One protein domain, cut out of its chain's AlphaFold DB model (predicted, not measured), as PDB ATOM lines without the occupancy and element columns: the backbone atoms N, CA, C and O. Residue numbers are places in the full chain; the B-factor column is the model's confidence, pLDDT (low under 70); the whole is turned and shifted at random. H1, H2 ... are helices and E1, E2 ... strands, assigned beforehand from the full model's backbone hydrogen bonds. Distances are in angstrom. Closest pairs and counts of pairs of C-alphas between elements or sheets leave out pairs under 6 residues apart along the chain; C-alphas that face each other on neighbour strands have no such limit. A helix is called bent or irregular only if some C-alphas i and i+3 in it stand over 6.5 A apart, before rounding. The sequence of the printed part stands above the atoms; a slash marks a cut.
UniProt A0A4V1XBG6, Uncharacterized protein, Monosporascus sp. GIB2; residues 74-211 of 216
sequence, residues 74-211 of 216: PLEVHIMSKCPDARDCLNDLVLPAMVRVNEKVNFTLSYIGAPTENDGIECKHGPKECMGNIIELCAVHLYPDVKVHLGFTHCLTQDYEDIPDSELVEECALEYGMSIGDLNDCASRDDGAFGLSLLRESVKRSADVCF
ATOM      1  N   PRO A  74     166.635 177.962 173.157       96.00
ATOM      2  CA  PRO A  74     166.489 177.560 171.761       96.00
ATOM      3  C   PRO A  74     167.514 176.477 171.400       96.00
ATOM      4  O   PRO A  74     168.715 176.680 171.581       96.00
ATOM      5  N   LEU A  75     167.042 175.341 170.886       96.06
ATOM      6  CA  LEU A  75     167.877 174.254 170.380       96.06
ATOM      7  C   LEU A  75     167.398 173.894 168.977       96.06
ATOM      8  O   LEU A  75     166.300 173.373 168.817       96.06
ATOM      9  N   GLU A  76     168.222 174.151 167.967       95.75
ATOM     10  CA  GLU A  76     167.886 173.849 166.577       95.75
ATOM     11  C   GLU A  76     168.871 172.842 165.988       95.75
ATOM     12  O   GLU A  76     170.082 172.946 166.196       95.75
ATOM     13  N   VAL A  77     168.340 171.856 165.268       96.81
ATOM     14  CA  VAL A  77     169.113 170.818 164.586       96.81
ATOM     15  C   VAL A  77     168.800 170.890 163.097       96.81
ATOM     16  O   VAL A  77     167.637 170.945 162.711       96.81
ATOM     17  N   HIS A  78     169.846 170.874 162.268       97.62
ATOM     18  CA  HIS A  78     169.739 170.947 160.813       97.62
ATOM     19  C   HIS A  78     170.255 169.651 160.189       97.62
ATOM     20  O   HIS A  78     171.443 169.347 160.320       97.62
ATOM     21  N   ILE A  79     169.384 168.885 159.529       98.19
ATOM     22  CA  ILE A  79     169.720 167.568 158.964       98.19
ATOM     23  C   ILE A  79     169.313 167.436 157.490       98.19
ATOM     24  O   ILE A  79     168.769 168.349 156.876       98.19
ATOM     25  N   MET A  80     169.611 166.278 156.911       98.50
ATOM     26  CA  MET A  80     169.089 165.806 155.631       98.50
ATOM     27  C   MET A  80     168.565 164.390 155.881       98.50
ATOM     28  O   MET A  80     169.321 163.577 156.418       98.50
ATOM     29  N   SER A  81     167.330 164.086 155.485       98.56
ATOM     30  CA  SER A  81     166.663 162.801 155.776       98.56
ATOM     31  C   SER A  81     167.487 161.576 155.354       98.56
ATOM     32  O   SER A  81     167.609 160.608 156.096       98.56
ATOM     33  N   LYS A  82     168.143 161.636 154.187       98.50
ATOM     34  CA  LYS A  82     168.959 160.538 153.628       98.50
ATOM     35  C   LYS A  82     170.449 160.584 153.995       98.50
ATOM     36  O   LYS A  82     171.257 159.932 153.336       98.50
ATOM     37  N   CYS A  83     170.855 161.391 154.975       98.25
ATOM     38  CA  CYS A  83     172.265 161.509 155.341       98.25
ATOM     39  C   CYS A  83     172.655 160.496 156.431       98.25
ATOM     40  O   CYS A  83     172.066 160.533 157.511       98.25
ATOM     41  N   PRO A  84     173.697 159.667 156.228       98.06
ATOM     42  CA  PRO A  84     174.160 158.743 157.266       98.06
ATOM     43  C   PRO A  84     174.633 159.475 158.532       98.06
ATOM     44  O   PRO A  84     174.394 159.003 159.639       98.06
ATOM     45  N   ASP A  85     175.218 160.668 158.390       97.94
ATOM     46  CA  ASP A  85     175.631 161.477 159.542       97.94
ATOM     47  C   ASP A  85     174.421 161.971 160.354       97.94
ATOM     48  O   ASP A  85     174.535 162.199 161.557       97.94
ATOM     49  N   ALA A  86     173.251 162.139 159.718       97.94
ATOM     50  CA  ALA A  86     172.026 162.519 160.421       97.94
ATOM     51  C   ALA A  86     171.519 161.376 161.308       97.94
ATOM     52  O   ALA A  86     171.152 161.636 162.452       97.94
ATOM     53  N   ARG A  87     171.583 160.122 160.831       98.25
ATOM     54  CA  ARG A  87     171.287 158.934 161.647       98.25
ATOM     55  C   ARG A  87     172.149 158.915 162.908       98.25
ATOM     56  O   ARG A  87     171.613 158.818 164.011       98.25
ATOM     57  N   ASP A  88     173.464 159.052 162.748       98.25
ATOM     58  CA  ASP A  88     174.409 158.995 163.869       98.25
ATOM     59  C   ASP A  88     174.212 160.189 164.820       98.25
ATOM     60  O   ASP A  88     174.164 160.022 166.039       98.25
ATOM     61  N   CYS A  89     173.994 161.395 164.284       98.06
ATOM     62  CA  CYS A  89     173.677 162.590 165.070       98.06
ATOM     63  C   CYS A  89     172.406 162.409 165.915       98.06
ATOM     64  O   CYS A  89     172.403 162.710 167.113       98.06
ATOM     65  N   LEU A  90     171.324 161.899 165.317       98.31
ATOM     66  CA  LEU A  90     170.066 161.678 166.024       98.31
ATOM     67  C   LEU A  90     170.201 160.593 167.095       98.31
ATOM     68  O   LEU A  90     169.760 160.813 168.223       98.31
ATOM     69  N   ASN A  91     170.843 159.471 166.759       98.00
ATOM     70  CA  ASN A  91     171.007 158.325 167.648       98.00
ATOM     71  C   ASN A  91     171.916 158.631 168.848       98.00
ATOM     72  O   ASN A  91     171.554 158.371 169.996       98.00
ATOM     73  N   ASP A  92     173.090 159.203 168.589       98.00
ATOM     74  CA  ASP A  92     174.151 159.288 169.593       98.00
ATOM     75  C   ASP A  92     174.113 160.604 170.378       98.00
ATOM     76  O   ASP A  92     174.607 160.664 171.509       98.00
ATOM     77  N   LEU A  93     173.534 161.667 169.802       97.94
ATOM     78  CA  LEU A  93     173.584 163.017 170.373       97.94
ATOM     79  C   LEU A  93     172.195 163.577 170.688       97.94
ATOM     80  O   LEU A  93     171.905 163.875 171.850       97.94
ATOM     81  N   VAL A  94     171.338 163.742 169.677       98.12
ATOM     82  CA  VAL A  94     170.105 164.533 169.817       98.12
ATOM     83  C   VAL A  94     169.079 163.819 170.690       98.12
ATOM     84  O   VAL A  94     168.626 164.402 171.675       98.12
ATOM     85  N   LEU A  95     168.734 162.560 170.400       97.50
ATOM     86  CA  LEU A  95     167.745 161.834 171.201       97.50
ATOM     87  C   LEU A  95     168.177 161.650 172.664       97.50
ATOM     88  O   LEU A  95     167.390 162.004 173.551       97.50
ATOM     89  N   PRO A  96     169.409 161.189 172.973       97.69
ATOM     90  CA  PRO A  96     169.860 161.071 174.358       97.69
ATOM     91  C   PRO A  96     169.814 162.397 175.127       97.69
ATOM     92  O   PRO A  96     169.516 162.407 176.328       97.69
ATOM     93  N   ALA A  97     170.088 163.520 174.455       97.69
ATOM     94  CA  ALA A  97     169.950 164.844 175.046       97.69
ATOM     95  C   ALA A  97     168.474 165.187 175.297       97.69
ATOM     96  O   ALA A  97     168.109 165.522 176.426       97.69
ATOM     97  N   MET A  98     167.613 165.043 174.288       97.81
ATOM     98  CA  MET A  98     166.197 165.413 174.357       97.81
ATOM     99  C   MET A  98     165.416 164.616 175.406       97.81
ATOM    100  O   MET A  98     164.580 165.189 176.108       97.81
ATOM    101  N   VAL A  99     165.763 163.348 175.643       96.50
ATOM    102  CA  VAL A  99     165.212 162.563 176.766       96.50
ATOM    103  C   VAL A  99     165.414 163.272 178.110       96.50
ATOM    104  O   VAL A  99     164.546 163.219 178.978       96.50
ATOM    105  N   ARG A 100     166.540 163.970 178.293       96.44
ATOM    106  CA  ARG A 100     166.899 164.636 179.554       96.44
ATOM    107  C   ARG A 100     166.457 166.093 179.624       96.44
ATOM    108  O   ARG A 100     166.294 166.610 180.729       96.44
ATOM    109  N   VAL A 101     166.347 166.773 178.479       96.25
ATOM    110  CA  VAL A 101     166.194 168.239 178.441       96.25
ATOM    111  C   VAL A 101     164.987 168.751 177.658       96.25
ATOM    112  O   VAL A 101     164.854 169.965 177.577       96.25
ATOM    113  N   ASN A 102     164.101 167.895 177.128       95.44
ATOM    114  CA  ASN A 102     162.957 168.338 176.308       95.44
ATOM    115  C   ASN A 102     162.102 169.435 176.972       95.44
ATOM    116  O   ASN A 102     161.699 170.367 176.295       95.44
ATOM    117  N   GLU A 103     161.909 169.392 178.293       94.88
ATOM    118  CA  GLU A 103     161.132 170.404 179.034       94.88
ATOM    119  C   GLU A 103     161.864 171.751 179.201       94.88
ATOM    120  O   GLU A 103     161.276 172.735 179.633       94.88
ATOM    121  N   LYS A 104     163.163 171.811 178.887       96.06
ATOM    122  CA  LYS A 104     164.023 172.993 179.080       96.06
ATOM    123  C   LYS A 104     164.407 173.679 177.775       96.06
ATOM    124  O   LYS A 104     165.084 174.708 177.817       96.06
ATOM    125  N   VAL A 105     164.043 173.103 176.634       97.06
ATOM    126  CA  VAL A 105     164.457 173.594 175.321       97.06
ATOM    127  C   VAL A 105     163.254 173.897 174.446       97.06
ATOM    128  O   VAL A 105     162.257 173.183 174.467       97.06
ATOM    129  N   ASN A 106     163.370 174.951 173.648       96.62
ATOM    130  CA  ASN A 106     162.500 175.152 172.501       96.62
ATOM    131  C   ASN A 106     163.176 174.485 171.299       96.62
ATOM    132  O   ASN A 106     164.117 175.052 170.737       96.62
ATOM    133  N   PHE A 107     162.771 173.251 170.994       97.44
ATOM    134  CA  PHE A 107     163.390 172.439 169.951       97.44
ATOM    135  C   PHE A 107     162.860 172.806 168.565       97.44
ATOM    136  O   PHE A 107     161.663 173.003 168.373       97.44
ATOM    137  N   THR A 108     163.748 172.882 167.580       97.25
ATOM    138  CA  THR A 108     163.393 173.086 166.174       97.25
ATOM    139  C   THR A 108     164.201 172.124 165.312       97.25
ATOM    140  O   THR A 108     165.415 172.001 165.473       97.25
ATOM    141  N   LEU A 109     163.520 171.437 164.398       97.81
ATOM    142  CA  LEU A 109     164.138 170.563 163.412       97.81
ATOM    143  C   LEU A 109     164.017 171.211 162.033       97.81
ATOM    144  O   LEU A 109     162.914 171.501 161.571       97.81
ATOM    145  N   SER A 110     165.161 171.435 161.398       97.88
ATOM    146  CA  SER A 110     165.287 172.101 160.106       97.88
ATOM    147  C   SER A 110     166.069 171.224 159.122       97.88
ATOM    148  O   SER A 110     166.831 170.341 159.514       97.88
ATOM    149  N   TYR A 111     165.901 171.479 157.827       98.25
ATOM    150  CA  TYR A 111     166.464 170.672 156.752       98.25
ATOM    151  C   TYR A 111     167.408 171.476 155.875       98.25
ATOM    152  O   TYR A 111     167.223 172.673 155.643       98.25
ATOM    153  N   ILE A 112     168.447 170.804 155.397       97.75
ATOM    154  CA  ILE A 112     169.472 171.372 154.528       97.75
ATOM    155  C   ILE A 112     169.143 171.015 153.076       97.75
ATOM    156  O   ILE A 112     168.716 169.908 152.767       97.75
ATOM    157  N   GLY A 113     169.361 171.974 152.185       96.62
ATOM    158  CA  GLY A 113     169.168 171.855 150.745       96.62
ATOM    159  C   GLY A 113     169.683 173.114 150.054       96.62
ATOM    160  O   GLY A 113     170.198 174.021 150.712       96.62
ATOM    161  N   ALA A 114     169.545 173.180 148.735       96.19
ATOM    162  CA  ALA A 114     169.931 174.337 147.937       96.19
ATOM    163  C   ALA A 114     168.727 174.863 147.139       96.19
ATOM    164  O   ALA A 114     168.046 174.075 146.483       96.19
ATOM    165  N   PRO A 115     168.430 176.173 147.172       94.56
ATOM    166  CA  PRO A 115     167.411 176.743 146.302       94.56
ATOM    167  C   PRO A 115     167.867 176.711 144.839       94.56
ATOM    168  O   PRO A 115     169.039 176.923 144.533       94.56
ATOM    169  N   THR A 116     166.920 176.481 143.935       93.44
ATOM    170  CA  THR A 116     167.121 176.537 142.479       93.44
ATOM    171  C   THR A 116     166.507 177.815 141.896       93.44
ATOM    172  O   THR A 116     165.715 178.483 142.555       93.44
ATOM    173  N   GLU A 117     166.826 178.144 140.641       89.31
ATOM    174  CA  GLU A 117     166.307 179.351 139.967       89.31
ATOM    175  C   GLU A 117     164.780 179.350 139.771       89.31
ATOM    176  O   GLU A 117     164.172 180.413 139.704       89.31
ATOM    177  N   ASN A 118     164.148 178.173 139.701       90.62
ATOM    178  CA  ASN A 118     162.704 178.021 139.470       90.62
ATOM    179  C   ASN A 118     161.926 177.802 140.776       90.62
ATOM    180  O   ASN A 118     160.995 176.998 140.823       90.62
ATOM    181  N   ASP A 119     162.385 178.417 141.865       85.12
ATOM    182  CA  ASP A 119     161.891 178.212 143.227       85.12
ATOM    183  C   ASP A 119     161.939 176.746 143.707       85.12
ATOM    184  O   ASP A 119     161.446 176.441 144.779       85.12
ATOM    185  N   GLY A 120     162.493 175.781 142.978       93.81
ATOM    186  CA  GLY A 120     162.654 174.402 143.462       93.81
ATOM    187  C   GLY A 120     163.730 174.284 144.547       93.81
ATOM    188  O   GLY A 120     164.517 175.211 144.743       93.81
ATOM    189  N   ILE A 121     163.803 173.124 145.202       97.94
ATOM    190  CA  ILE A 121     164.885 172.765 146.126       97.94
ATOM    191  C   ILE A 121     165.654 171.572 145.560       97.94
ATOM    192  O   ILE A 121     165.055 170.586 145.133       97.94
ATOM    193  N   GLU A 122     166.977 171.665 145.577       97.88
ATOM    194  CA  GLU A 122     167.898 170.574 145.288       97.88
ATOM    195  C   GLU A 122     168.452 169.999 146.597       97.88
ATOM    196  O   GLU A 122     168.894 170.730 147.487       97.88
ATOM    197  N   CYS A 123     168.423 168.673 146.714       98.31
ATOM    198  CA  CYS A 123     168.879 167.932 147.887       98.31
ATOM    199  C   CYS A 123     170.116 167.100 147.546       98.31
ATOM    200  O   CYS A 123     170.234 166.578 146.434       98.31
ATOM    201  N   LYS A 124     171.034 166.939 148.507       97.81
ATOM    202  CA  LYS A 124     172.356 166.338 148.257       97.81
ATOM    203  C   LYS A 124     172.266 164.888 147.780       97.81
ATOM    204  O   LYS A 124     173.035 164.483 146.913       97.81
ATOM    205  N   HIS A 125     171.340 164.111 148.332       97.81
ATOM    206  CA  HIS A 125     171.119 162.708 147.978       97.81
ATOM    207  C   HIS A 125     169.921 162.535 147.019       97.81
ATOM    208  O   HIS A 125     169.308 161.467 146.951       97.81
ATOM    209  N   GLY A 126     169.604 163.574 146.237       98.19
ATOM    210  CA  GLY A 126     168.630 163.529 145.149       98.19
ATOM    211  C   GLY A 126     167.170 163.737 145.577       98.19
ATOM    212  O   GLY A 126     166.880 164.049 146.732       98.19
ATOM    213  N   PRO A 127     166.208 163.559 144.652       98.06
ATOM    214  CA  PRO A 127     164.807 163.937 144.871       98.06
ATOM    215  C   PRO A 127     164.110 163.120 145.967       98.06
ATOM    216  O   PRO A 127     163.202 163.622 146.622       98.06
ATOM    217  N   LYS A 128     164.557 161.878 146.201       98.62
ATOM    218  CA  LYS A 128     164.062 161.046 147.305       98.62
ATOM    219  C   LYS A 128     164.346 161.676 148.672       98.62
ATOM    220  O   LYS A 128     163.490 161.608 149.544       98.62
ATOM    221  N   GLU A 129     165.496 162.333 148.845       98.81
ATOM    222  CA  GLU A 129     165.791 163.089 150.071       98.81
ATOM    223  C   GLU A 129     164.861 164.285 150.219       98.81
ATOM    224  O   GLU A 129     164.329 164.502 151.299       98.81
ATOM    225  N   CYS A 130     164.614 165.040 149.143       98.62
ATOM    226  CA  CYS A 130     163.689 166.170 149.220       98.62
ATOM    227  C   CYS A 130     162.292 165.723 149.658       98.62
ATOM    228  O   CYS A 130     161.683 166.376 150.498       98.62
ATOM    229  N   MET A 131     161.803 164.595 149.136       98.69
ATOM    230  CA  MET A 131     160.529 164.030 149.575       98.69
ATOM    231  C   MET A 131     160.577 163.551 151.034       98.69
ATOM    232  O   MET A 131     159.653 163.836 151.788       98.69
ATOM    233  N   GLY A 132     161.666 162.905 151.463       98.75
ATOM    234  CA  GLY A 132     161.882 162.550 152.871       98.75
ATOM    235  C   GLY A 132     161.834 163.763 153.803       98.75
ATOM    236  O   GLY A 132     161.067 163.775 154.761       98.75
ATOM    237  N   ASN A 133     162.559 164.831 153.452       98.88
ATOM    238  CA  ASN A 133     162.559 166.088 154.199       98.88
ATOM    239  C   ASN A 133     161.141 166.691 154.272       98.88
ATOM    240  O   ASN A 133     160.747 167.211 155.311       98.88
ATOM    241  N   ILE A 134     160.360 166.625 153.182       98.88
ATOM    242  CA  ILE A 134     158.963 167.092 153.156       98.88
ATOM    243  C   ILE A 134     158.090 166.276 154.112       98.88
ATOM    244  O   ILE A 134     157.328 166.867 154.872       98.88
ATOM    245  N   ILE A 135     158.196 164.945 154.098       98.81
ATOM    246  CA  ILE A 135     157.414 164.063 154.977       98.81
ATOM    247  C   ILE A 135     157.739 164.346 156.448       98.81
ATOM    248  O   ILE A 135     156.828 164.513 157.258       98.81
ATOM    249  N   GLU A 136     159.019 164.476 156.792       98.81
ATOM    250  CA  GLU A 136     159.441 164.787 158.159       98.81
ATOM    251  C   GLU A 136     159.011 166.206 158.588       98.81
ATOM    252  O   GLU A 136     158.567 166.403 159.718       98.81
ATOM    253  N   LEU A 137     159.038 167.198 157.687       98.81
ATOM    254  CA  LEU A 137     158.487 168.539 157.946       98.81
ATOM    255  C   LEU A 137     156.962 168.534 158.108       98.81
ATOM    256  O   LEU A 137     156.429 169.256 158.952       98.81
ATOM    257  N   CYS A 138     156.255 167.711 157.337       98.81
ATOM    258  CA  CYS A 138     154.826 167.481 157.510       98.81
ATOM    259  C   CYS A 138     154.523 166.853 158.873       98.81
ATOM    260  O   CYS A 138     153.587 167.286 159.544       98.81
ATOM    261  N   ALA A 139     155.348 165.907 159.328       98.75
ATOM    262  CA  ALA A 139     155.231 165.338 160.664       98.75
ATOM    263  C   ALA A 139     155.402 166.407 161.754       98.75
ATOM    264  O   ALA A 139     154.584 166.477 162.666       98.75
ATOM    265  N   VAL A 140     156.392 167.301 161.630       98.56
ATOM    266  CA  VAL A 140     156.567 168.446 162.547       98.56
ATOM    267  C   VAL A 140     155.348 169.380 162.522       98.56
ATOM    268  O   VAL A 140     154.897 169.834 163.573       98.56
ATOM    269  N   HIS A 141     154.802 169.667 161.335       98.50
ATOM    270  CA  HIS A 141     153.657 170.565 161.160       98.50
ATOM    271  C   HIS A 141     152.364 170.016 161.782       98.50
ATOM    272  O   HIS A 141     151.619 170.762 162.418       98.50
ATOM    273  N   LEU A 142     152.090 168.724 161.590       98.56
ATOM    274  CA  LEU A 142     150.863 168.064 162.042       98.56
ATOM    275  C   LEU A 142     150.947 167.591 163.500       98.56
ATOM    276  O   LEU A 142     149.950 167.635 164.221       98.56
ATOM    277  N   TYR A 143     152.135 167.168 163.940       98.25
ATOM    278  CA  TYR A 143     152.391 166.580 165.254       98.25
ATOM    279  C   TYR A 143     153.457 167.400 166.005       98.25
ATOM    280  O   TYR A 143     154.614 166.989 166.117       98.25
ATOM    281  N   PRO A 144     153.091 168.567 166.569       96.50
ATOM    282  CA  PRO A 144     154.052 169.488 167.181       96.50
ATOM    283  C   PRO A 144     154.693 168.966 168.481       96.50
ATOM    284  O   PRO A 144     155.648 169.572 168.966       96.50
ATOM    285  N   ASP A 145     154.213 167.854 169.054       97.00
ATOM    286  CA  ASP A 145     154.900 167.197 170.172       97.00
ATOM    287  C   ASP A 145     156.248 166.638 169.701       97.00
ATOM    288  O   ASP A 145     156.319 165.709 168.894       97.00
ATOM    289  N   VAL A 146     157.328 167.198 170.249       96.94
ATOM    290  CA  VAL A 146     158.709 166.832 169.924       96.94
ATOM    291  C   VAL A 146     158.991 165.358 170.155       96.94
ATOM    292  O   VAL A 146     159.729 164.764 169.380       96.94
ATOM    293  N   LYS A 147     158.386 164.728 171.164       96.44
ATOM    294  CA  LYS A 147     158.591 163.293 171.414       96.44
ATOM    295  C   LYS A 147     158.064 162.443 170.259       96.44
ATOM    296  O   LYS A 147     158.629 161.392 169.976       96.44
ATOM    297  N   VAL A 148     157.013 162.919 169.596       98.06
ATOM    298  CA  VAL A 148     156.333 162.228 168.501       98.06
ATOM    299  C   VAL A 148     157.074 162.466 167.185       98.06
ATOM    300  O   VAL A 148     157.547 161.507 166.578       98.06
ATOM    301  N   HIS A 149     157.266 163.721 166.762       98.38
ATOM    302  CA  HIS A 149     157.903 163.983 165.462       98.38
ATOM    303  C   HIS A 149     159.405 163.690 165.430       98.38
ATOM    304  O   HIS A 149     159.909 163.230 164.405       98.38
ATOM    305  N   LEU A 150     160.137 163.910 166.531       98.31
ATOM    306  CA  LEU A 150     161.561 163.566 166.585       98.31
ATOM    307  C   LEU A 150     161.758 162.049 166.607       98.31
ATOM    308  O   LEU A 150     162.702 161.550 166.004       98.31
ATOM    309  N   GLY A 151     160.860 161.325 167.278       98.25
ATOM    310  CA  GLY A 151     160.851 159.869 167.277       98.25
ATOM    311  C   GLY A 151     160.578 159.290 165.889       98.25
ATOM    312  O   GLY A 151     161.359 158.476 165.405       98.25
ATOM    313  N   PHE A 152     159.551 159.797 165.198       98.81
ATOM    314  CA  PHE A 152     159.261 159.443 163.806       98.81
ATOM    315  C   PHE A 152     160.447 159.719 162.868       98.81
ATOM    316  O   PHE A 152     160.855 158.837 162.115       98.81
ATOM    317  N   THR A 153     161.054 160.907 162.968       98.75
ATOM    318  CA  THR A 153     162.264 161.259 162.198       98.75
ATOM    319  C   THR A 153     163.398 160.271 162.491       98.75
ATOM    320  O   THR A 153     164.060 159.768 161.587       98.75
ATOM    321  N   HIS A 154     163.628 159.942 163.765       98.56
ATOM    322  CA  HIS A 154     164.667 158.985 164.126       98.56
ATOM    323  C   HIS A 154     164.405 157.581 163.563       98.56
ATOM    324  O   HIS A 154     165.351 156.964 163.078       98.56
ATOM    325  N   CYS A 155     163.155 157.113 163.584       98.75
ATOM    326  CA  CYS A 155     162.759 155.840 162.980       98.75
ATOM    327  C   CYS A 155     163.087 155.808 161.485       98.75
ATOM    328  O   CYS A 155     163.848 154.946 161.054       98.75
ATOM    329  N   LEU A 156     162.640 156.814 160.721       98.69
ATOM    330  CA  LEU A 156     162.939 156.909 159.288       98.69
ATOM    331  C   LEU A 156     164.446 156.895 159.014       98.69
ATOM    332  O   LEU A 156     164.923 156.195 158.122       98.69
ATOM    333  N   THR A 157     165.212 157.660 159.794       98.00
ATOM    334  CA  THR A 157     166.664 157.775 159.594       98.00
ATOM    335  C   THR A 157     167.449 156.500 159.922       98.00
ATOM    336  O   THR A 157     168.610 156.412 159.513       98.00
ATOM    337  N   GLN A 158     166.868 155.501 160.605       98.38
ATOM    338  CA  GLN A 158     167.529 154.195 160.771       98.38
ATOM    339  C   GLN A 158     167.743 153.509 159.419       98.38
ATOM    340  O   GLN A 158     168.852 153.047 159.144       98.38
ATOM    341  N   ASP A 159     166.734 153.574 158.551       98.25
ATOM    342  CA  ASP A 159     166.733 153.020 157.196       98.25
ATOM    343  C   ASP A 159     166.764 154.150 156.150       98.25
ATOM    344  O   ASP A 159     166.046 154.162 155.148       98.25
ATOM    345  N   TYR A 160     167.642 155.138 156.378       98.25
ATOM    346  CA  TYR A 160     167.740 156.361 155.570       98.25
ATOM    347  C   TYR A 160     167.923 156.103 154.061       98.25
ATOM    348  O   TYR A 160     167.617 156.968 153.233       98.25
ATOM    349  N   GLU A 161     168.443 154.936 153.668       98.31
ATOM    350  CA  GLU A 161     168.623 154.533 152.268       98.31
ATOM    351  C   GLU A 161     167.290 154.282 151.555       98.31
ATOM    352  O   GLU A 161     167.180 154.593 150.362       98.31
ATOM    353  N   ASP A 162     166.261 153.881 152.296       98.44
ATOM    354  CA  ASP A 162     164.953 153.512 151.761       98.44
ATOM    355  C   ASP A 162     163.968 154.684 151.743       98.44
ATOM    356  O   ASP A 162     163.057 154.701 150.922       98.44
ATOM    357  N   ILE A 163     164.211 155.758 152.504       98.56
ATOM    358  CA  ILE A 163     163.396 156.986 152.444       98.56
ATOM    359  C   ILE A 163     163.218 157.475 150.982       98.56
ATOM    360  O   ILE A 163     164.221 157.619 150.260       98.56
ATOM    361  N   PRO A 164     161.992 157.799 150.511       97.81
ATOM    362  CA  PRO A 164     160.712 157.841 151.227       97.81
ATOM    363  C   PRO A 164     159.815 156.629 150.898       97.81
ATOM    364  O   PRO A 164     158.679 156.815 150.462       97.81
ATOM    365  N   ASP A 165     160.332 155.402 150.982       98.31
ATOM    366  CA  ASP A 165     159.522 154.206 150.730       98.31
ATOM    367  C   ASP A 165     158.251 154.212 151.596       98.31
ATOM    368  O   ASP A 165     158.299 154.528 152.786       98.31
ATOM    369  N   SER A 166     157.104 153.908 150.986       97.25
ATOM    370  CA  SER A 166     155.809 153.978 151.658       97.25
ATOM    371  C   SER A 166     155.689 152.987 152.809       97.25
ATOM    372  O   SER A 166     155.046 153.323 153.797       97.25
ATOM    373  N   GLU A 167     156.301 151.803 152.694       98.31
ATOM    374  CA  GLU A 167     156.258 150.792 153.756       98.31
ATOM    375  C   GLU A 167     157.014 151.302 154.990       98.31
ATOM    376  O   GLU A 167     156.453 151.332 156.082       98.31
ATOM    377  N   LEU A 168     158.226 151.840 154.797       98.62
ATOM    378  CA  LEU A 168     159.018 152.448 155.871       98.62
ATOM    379  C   LEU A 168     158.281 153.623 156.536       98.62
ATOM    380  O   LEU A 168     158.241 153.738 157.762       98.62
ATOM    381  N   VAL A 169     157.684 154.511 155.733       98.56
ATOM    382  CA  VAL A 169     156.953 155.674 156.259       98.56
ATOM    383  C   VAL A 169     155.720 155.242 157.050       98.56
ATOM    384  O   VAL A 169     155.456 155.812 158.108       98.56
ATOM    385  N   GLU A 170     154.978 154.240 156.575       98.56
ATOM    386  CA  GLU A 170     153.813 153.704 157.277       98.56
ATOM    387  C   GLU A 170     154.203 153.018 158.591       98.56
ATOM    388  O   GLU A 170     153.583 153.292 159.620       98.56
ATOM    389  N   GLU A 171     155.252 152.194 158.598       98.56
ATOM    390  CA  GLU A 171     155.753 151.528 159.805       98.56
ATOM    391  C   GLU A 171     156.156 152.541 160.886       98.56
ATOM    392  O   GLU A 171     155.667 152.471 162.019       98.56
ATOM    393  N   CYS A 172     156.961 153.545 160.526       98.75
ATOM    394  CA  CYS A 172     157.362 154.599 161.456       98.75
ATOM    395  C   CYS A 172     156.181 155.476 161.895       98.75
ATOM    396  O   CYS A 172     156.117 155.903 163.052       98.75
ATOM    397  N   ALA A 173     155.225 155.756 161.002       98.69
ATOM    398  CA  ALA A 173     154.023 156.505 161.358       98.69
ATOM    399  C   ALA A 173     153.193 155.738 162.398       98.69
ATOM    400  O   ALA A 173     152.779 156.321 163.399       98.69
ATOM    401  N   LEU A 174     153.006 154.428 162.213       98.56
ATOM    402  CA  LEU A 174     152.294 153.570 163.159       98.56
ATOM    403  C   LEU A 174     152.994 153.506 164.522       98.56
ATOM    404  O   LEU A 174     152.317 153.605 165.547       98.56
ATOM    405  N   GLU A 175     154.325 153.386 164.552       98.50
ATOM    406  CA  GLU A 175     155.104 153.333 165.798       98.50
ATOM    407  C   GLU A 175     154.897 154.581 166.670       98.50
ATOM    408  O   GLU A 175     154.746 154.474 167.890       98.50
ATOM    409  N   TYR A 176     154.821 155.759 166.046       98.31
ATOM    410  CA  TYR A 176     154.655 157.039 166.739       98.31
ATOM    411  C   TYR A 176     153.214 157.570 166.732       98.31
ATOM    412  O   TYR A 176     152.967 158.696 167.165       98.31
ATOM    413  N   GLY A 177     152.243 156.759 166.300       97.81
ATOM    414  CA  GLY A 177     150.817 157.098 166.345       97.81
ATOM    415  C   GLY A 177     150.402 158.223 165.390       97.81
ATOM    416  O   GLY A 177     149.476 158.975 165.693       97.81
ATOM    417  N   MET A 178     151.085 158.350 164.254       98.31
ATOM    418  CA  MET A 178     150.767 159.291 163.183       98.31
ATOM    419  C   MET A 178     149.831 158.665 162.139       98.31
ATOM    420  O   MET A 178     149.909 157.479 161.824       98.31
ATOM    421  N   SER A 179     148.956 159.486 161.563       98.25
ATOM    422  CA  SER A 179     148.113 159.116 160.427       98.25
ATOM    423  C   SER A 179     148.934 159.208 159.144       98.25
ATOM    424  O   SER A 179     149.308 160.300 158.712       98.25
ATOM    425  N   ILE A 180     149.174 158.067 158.497       97.69
ATOM    426  CA  ILE A 180     149.798 158.029 157.166       97.69
ATOM    427  C   ILE A 180     148.981 158.824 156.135       97.69
ATOM    428  O   ILE A 180     149.549 159.465 155.253       97.69
ATOM    429  N   GLY A 181     147.651 158.838 156.280       98.12
ATOM    430  CA  GLY A 181     146.758 159.650 155.456       98.12
ATOM    431  C   GLY A 181     147.056 161.139 155.603       98.12
ATOM    432  O   GLY A 181     147.267 161.813 154.602       98.12
ATOM    433  N   ASP A 182     147.181 161.631 156.838       98.50
ATOM    434  CA  ASP A 182     147.425 163.053 157.103       98.50
ATOM    435  C   ASP A 182     148.815 163.479 156.602       98.50
ATOM    436  O   ASP A 182     148.970 164.569 156.048       98.50
ATOM    437  N   LEU A 183     149.826 162.612 156.759       98.56
ATOM    438  CA  LEU A 183     151.175 162.841 156.232       98.56
ATOM    439  C   LEU A 183     151.170 162.943 154.699       98.56
ATOM    440  O   LEU A 183     151.724 163.896 154.146       98.56
ATOM    441  N   ASN A 184     150.509 162.003 154.015       98.12
ATOM    442  CA  ASN A 184     150.382 162.002 152.555       98.12
ATOM    443  C   ASN A 184     149.574 163.198 152.047       98.12
ATOM    444  O   ASN A 184     149.964 163.833 151.063       98.12
ATOM    445  N   ASP A 185     148.483 163.540 152.727       98.56
ATOM    446  CA  ASP A 185     147.672 164.712 152.415       98.56
ATOM    447  C   ASP A 185     148.505 165.985 152.576       98.56
ATOM    448  O   ASP A 185     148.517 166.820 151.681       98.56
ATOM    449  N   CYS A 186     149.279 166.126 153.656       98.75
ATOM    450  CA  CYS A 186     150.183 167.261 153.840       98.75
ATOM    451  C   CYS A 186     151.249 167.354 152.738       98.75
ATOM    452  O   CYS A 186     151.458 168.433 152.176       98.75
ATOM    453  N   ALA A 187     151.901 166.238 152.401       98.25
ATOM    454  CA  ALA A 187     152.976 166.211 151.413       98.25
ATOM    455  C   ALA A 187     152.475 166.488 149.985       98.25
ATOM    456  O   ALA A 187     153.201 167.072 149.182       98.25
ATOM    457  N   SER A 188     151.236 166.088 149.677       97.88
ATOM    458  CA  SER A 188     150.610 166.221 148.355       97.88
ATOM    459  C   SER A 188     149.666 167.420 148.213       97.88
ATOM    460  O   SER A 188     149.239 167.727 147.099       97.88
ATOM    461  N   ARG A 189     149.356 168.130 149.307       97.81
ATOM    462  CA  ARG A 189     148.429 169.270 149.304       97.81
ATOM    463  C   ARG A 189     148.863 170.339 148.305       97.81
ATOM    464  O   ARG A 189     150.040 170.699 148.236       97.81
ATOM    465  N   ASP A 190     147.881 170.854 147.566       97.06
ATOM    466  CA  ASP A 190     148.067 171.837 146.495       97.06
ATOM    467  C   ASP A 190     149.068 171.346 145.430       97.06
ATOM    468  O   ASP A 190     150.024 172.040 145.090       97.06
ATOM    469  N   ASP A 191     148.888 170.106 144.958       95.81
ATOM    470  CA  ASP A 191     149.796 169.407 144.032       95.81
ATOM    471  C   ASP A 191     151.254 169.337 144.546       95.81
ATOM    472  O   ASP A 191     152.222 169.383 143.784       95.81
ATOM    473  N   GLY A 192     151.415 169.245 145.869       96.88
ATOM    474  CA  GLY A 192     152.695 169.217 146.581       96.88
ATOM    475  C   GLY A 192     153.304 170.593 146.866       96.88
ATOM    476  O   GLY A 192     154.382 170.677 147.462       96.88
ATOM    477  N   ALA A 193     152.634 171.687 146.487       97.50
ATOM    478  CA  ALA A 193     153.140 173.036 146.720       97.50
ATOM    479  C   ALA A 193     153.275 173.360 148.214       97.50
ATOM    480  O   ALA A 193     154.230 174.043 148.591       97.50
ATOM    481  N   PHE A 194     152.376 172.845 149.061       98.44
ATOM    482  CA  PHE A 194     152.447 173.064 150.506       98.44
ATOM    483  C   PHE A 194     153.650 172.352 151.146       98.44
ATOM    484  O   PHE A 194     154.429 172.970 151.874       98.44
ATOM    485  N   GLY A 195     153.857 171.067 150.843       98.25
ATOM    486  CA  GLY A 195     155.033 170.335 151.318       98.25
ATOM    487  C   GLY A 195     156.334 170.999 150.853       98.25
ATOM    488  O   GLY A 195     157.250 171.238 151.642       98.25
ATOM    489  N   LEU A 196     156.382 171.411 149.583       98.38
ATOM    490  CA  LEU A 196     157.523 172.139 149.036       98.38
ATOM    491  C   LEU A 196     157.727 173.512 149.698       98.38
ATOM    492  O   LEU A 196     158.875 173.926 149.868       98.38
ATOM    493  N   SER A 197     156.668 174.229 150.097       98.19
ATOM    494  CA  SER A 197     156.819 175.493 150.829       98.19
ATOM    495  C   SER A 197     157.428 175.287 152.213       98.19
ATOM    496  O   SER A 197     158.334 176.038 152.569       98.19
ATOM    497  N   LEU A 198     157.029 174.233 152.938       98.50
ATOM    498  CA  LEU A 198     157.672 173.870 154.208       98.50
ATOM    499  C   LEU A 198     159.171 173.609 154.008       98.50
ATOM    500  O   LEU A 198     160.003 174.137 154.749       98.50
ATOM    501  N   LEU A 199     159.532 172.846 152.969       98.62
ATOM    502  CA  LEU A 199     160.935 172.560 152.661       98.62
ATOM    503  C   LEU A 199     161.718 173.830 152.309       98.62
ATOM    504  O   LEU A 199     162.822 174.023 152.815       98.62
ATOM    505  N   ARG A 200     161.156 174.726 151.489       98.06
ATOM    506  CA  ARG A 200     161.788 176.012 151.141       98.06
ATOM    507  C   ARG A 200     162.066 176.868 152.369       98.06
ATOM    508  O   ARG A 200     163.163 177.411 152.499       98.06
ATOM    509  N   GLU A 201     161.086 177.000 153.259       97.81
ATOM    510  CA  GLU A 201     161.225 177.769 154.497       97.81
ATOM    511  C   GLU A 201     162.312 177.176 155.395       97.81
ATOM    512  O   GLU A 201     163.167 177.909 155.898       97.81
ATOM    513  N   SER A 202     162.336 175.849 155.518       98.00
ATOM    514  CA  SER A 202     163.337 175.129 156.299       98.00
ATOM    515  C   SER A 202     164.755 175.269 155.726       98.00
ATOM    516  O   SER A 202     165.693 175.596 156.454       98.00
ATOM    517  N   VAL A 203     164.918 175.139 154.405       97.62
ATOM    518  CA  VAL A 203     166.207 175.331 153.720       97.62
ATOM    519  C   VAL A 203     166.709 176.764 153.871       97.62
ATOM    520  O   VAL A 203     167.883 176.983 154.178       97.62
ATOM    521  N   LYS A 204     165.821 177.751 153.714       95.69
ATOM    522  CA  LYS A 204     166.153 179.160 153.949       95.69
ATOM    523  C   LYS A 204     166.599 179.392 155.393       95.69
ATOM    524  O   LYS A 204     167.606 180.061 155.611       95.69
ATOM    525  N   ARG A 205     165.890 178.814 156.368       95.44
ATOM    526  CA  ARG A 205     166.250 178.890 157.789       95.44
ATOM    527  C   ARG A 205     167.648 178.325 158.040       95.44
ATOM    528  O   ARG A 205     168.453 179.003 158.676       95.44
ATOM    529  N   SER A 206     167.948 177.144 157.500       95.69
ATOM    530  CA  SER A 206     169.271 176.511 157.588       95.69
ATOM    531  C   SER A 206     170.371 177.385 156.983       95.69
ATOM    532  O   SER A 206     171.407 177.593 157.612       95.69
ATOM    533  N   ALA A 207     170.140 177.966 155.804       92.94
ATOM    534  CA  ALA A 207     171.098 178.876 155.177       92.94
ATOM    535  C   ALA A 207     171.349 180.132 156.033       92.94
ATOM    536  O   ALA A 207     172.497 180.539 156.222       92.94
ATOM    537  N   ASP A 208     170.286 180.707 156.598       92.62
ATOM    538  CA  ASP A 208     170.342 181.940 157.382       92.62
ATOM    539  C   ASP A 208     171.143 181.799 158.687       92.62
ATOM    540  O   ASP A 208     171.803 182.754 159.102       92.62
ATOM    541  N   VAL A 209     171.102 180.631 159.339       90.69
ATOM    542  CA  VAL A 209     171.826 180.398 160.605       90.69
ATOM    543  C   VAL A 209     173.189 179.760 160.442       90.69
ATOM    544  O   VAL A 209     174.083 180.059 161.231       90.69
ATOM    545  N   CYS A 210     173.373 178.898 159.441       77.75
ATOM    546  CA  CYS A 210     174.662 178.255 159.207       77.75
ATOM    547  C   CYS A 210     175.647 179.195 158.501       77.75
ATOM    548  O   CYS A 210     176.852 179.089 158.731       77.75
ATOM    549  N   PHE A 211     175.158 180.143 157.692       68.94
ATOM    550  CA  PHE A 211     176.003 181.064 156.924       68.94
ATOM    551  C   PHE A 211     175.562 182.532 157.049       68.94
ATOM    552  O   PHE A 211     175.292 183.197 156.044       68.94
TER     553      PHE A 211
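What this domain is: This is residues 74 to 211 of the 216 residues of an uncharacterized protein of Monosporascus sp. GIB2 (UniProt A0A4V1XBG6). A small parallel sheet, E1 beside E2, lies together with the kinked helix H1 on one side of the helical hairpin H2 and H3, which makes the middle of the body. H4 and H5 cover the other side of that hairpin, and H6 runs from the corner by H5 past H2 to the sheet. The printed part has 138 residues with six named helices and two named strands, in the order E1, H1, E2, H2, H3, H4, H5, H6, and its class is mostly helix. The whole is compact, with a radius of gyration of the C-alphas of 13.9 A and spans of 42 by 36 by 24 A.

Where its parts are: Strand E1, residues 74 to 79, is 16.6 A long and begins with C-alpha 74 at (166.489, 177.560, 171.761). E2, residues 105 to 111, measures 18.9 A. Between them H1, residues 84 to 104, measures 28.0 A; it has a kink of 58 degrees near residue 97 and is irregular, with C-alphas 100 and 103 lying 8.2 A apart. H2 is residues 127 to 142, 22.5 A long, beginning with C-alpha 127 at (164.807, 163.937, 144.871). H3 is residues 146 to 158, 17.9 A; H4 is residues 166 to 175 and H5 residues 180 to 188. H6, residues 193 to 210, is 25.4 A long and ends with C-alpha 210 at (174.662, 178.255, 159.207).

How they stand to each other: E1 and E2 are parallel neighbours at 22 degrees; N 77 and O 108, 2.9 A, and N 110 and O 77, 2.8 A, are within hydrogen-bond range. E1, H1 and E2 form a strand-helix-strand unit, two parallel neighbour strands with a helix between, whose crossover is right-handed. The closest C-alphas of E2 and H6 are those of Ser 110 and Ser 202, 5.2 A. H1 touches H3, closest at the C-alphas of Arg 87 and Thr 157, 5.2 A, at a shallow tilt of 16 degrees, opposite ways. H2, with residues 136 to 140 alone, touches H3 in a hairpin, at Val 140 and His 149, C-alphas 5.5 A apart. H3, with residues 152 to 156 alone, touches H4 in another hairpin, at a steep tilt of 39 degrees; the closest C-alphas are those of Phe 152 and Cys 172, 5.7 A. H5 touches H2 at a steep tilt of 63 degrees, with the C-alphas of Cys 186 and Cys 138 closest at 5.9 A. H6, with residues 195 to 199 alone, touches H2 about perpendicular, at 86 degrees, its Gly 195 closest to Ile 134, C-alphas 5.4 A apart. H5 and H6 touch only at the corner. H1 and H6 are apart. In H2, H4, H5 and H6 every O i to N i+4 pair is within hydrogen-bond range; in H1 11 of 17 are, and in H3 8 of 9.

The domain as a whole: The two C-alphas farthest apart are those of Arg 100 and Asn 118, 42.5 A. The printed part has no cut. E2 to H2 is the long link, 15 residues, in which residues 114 to 115 pair antiparallel with 121 to 122. The mean pLDDT of the printed part is 97.1, and residue 211 is under 70.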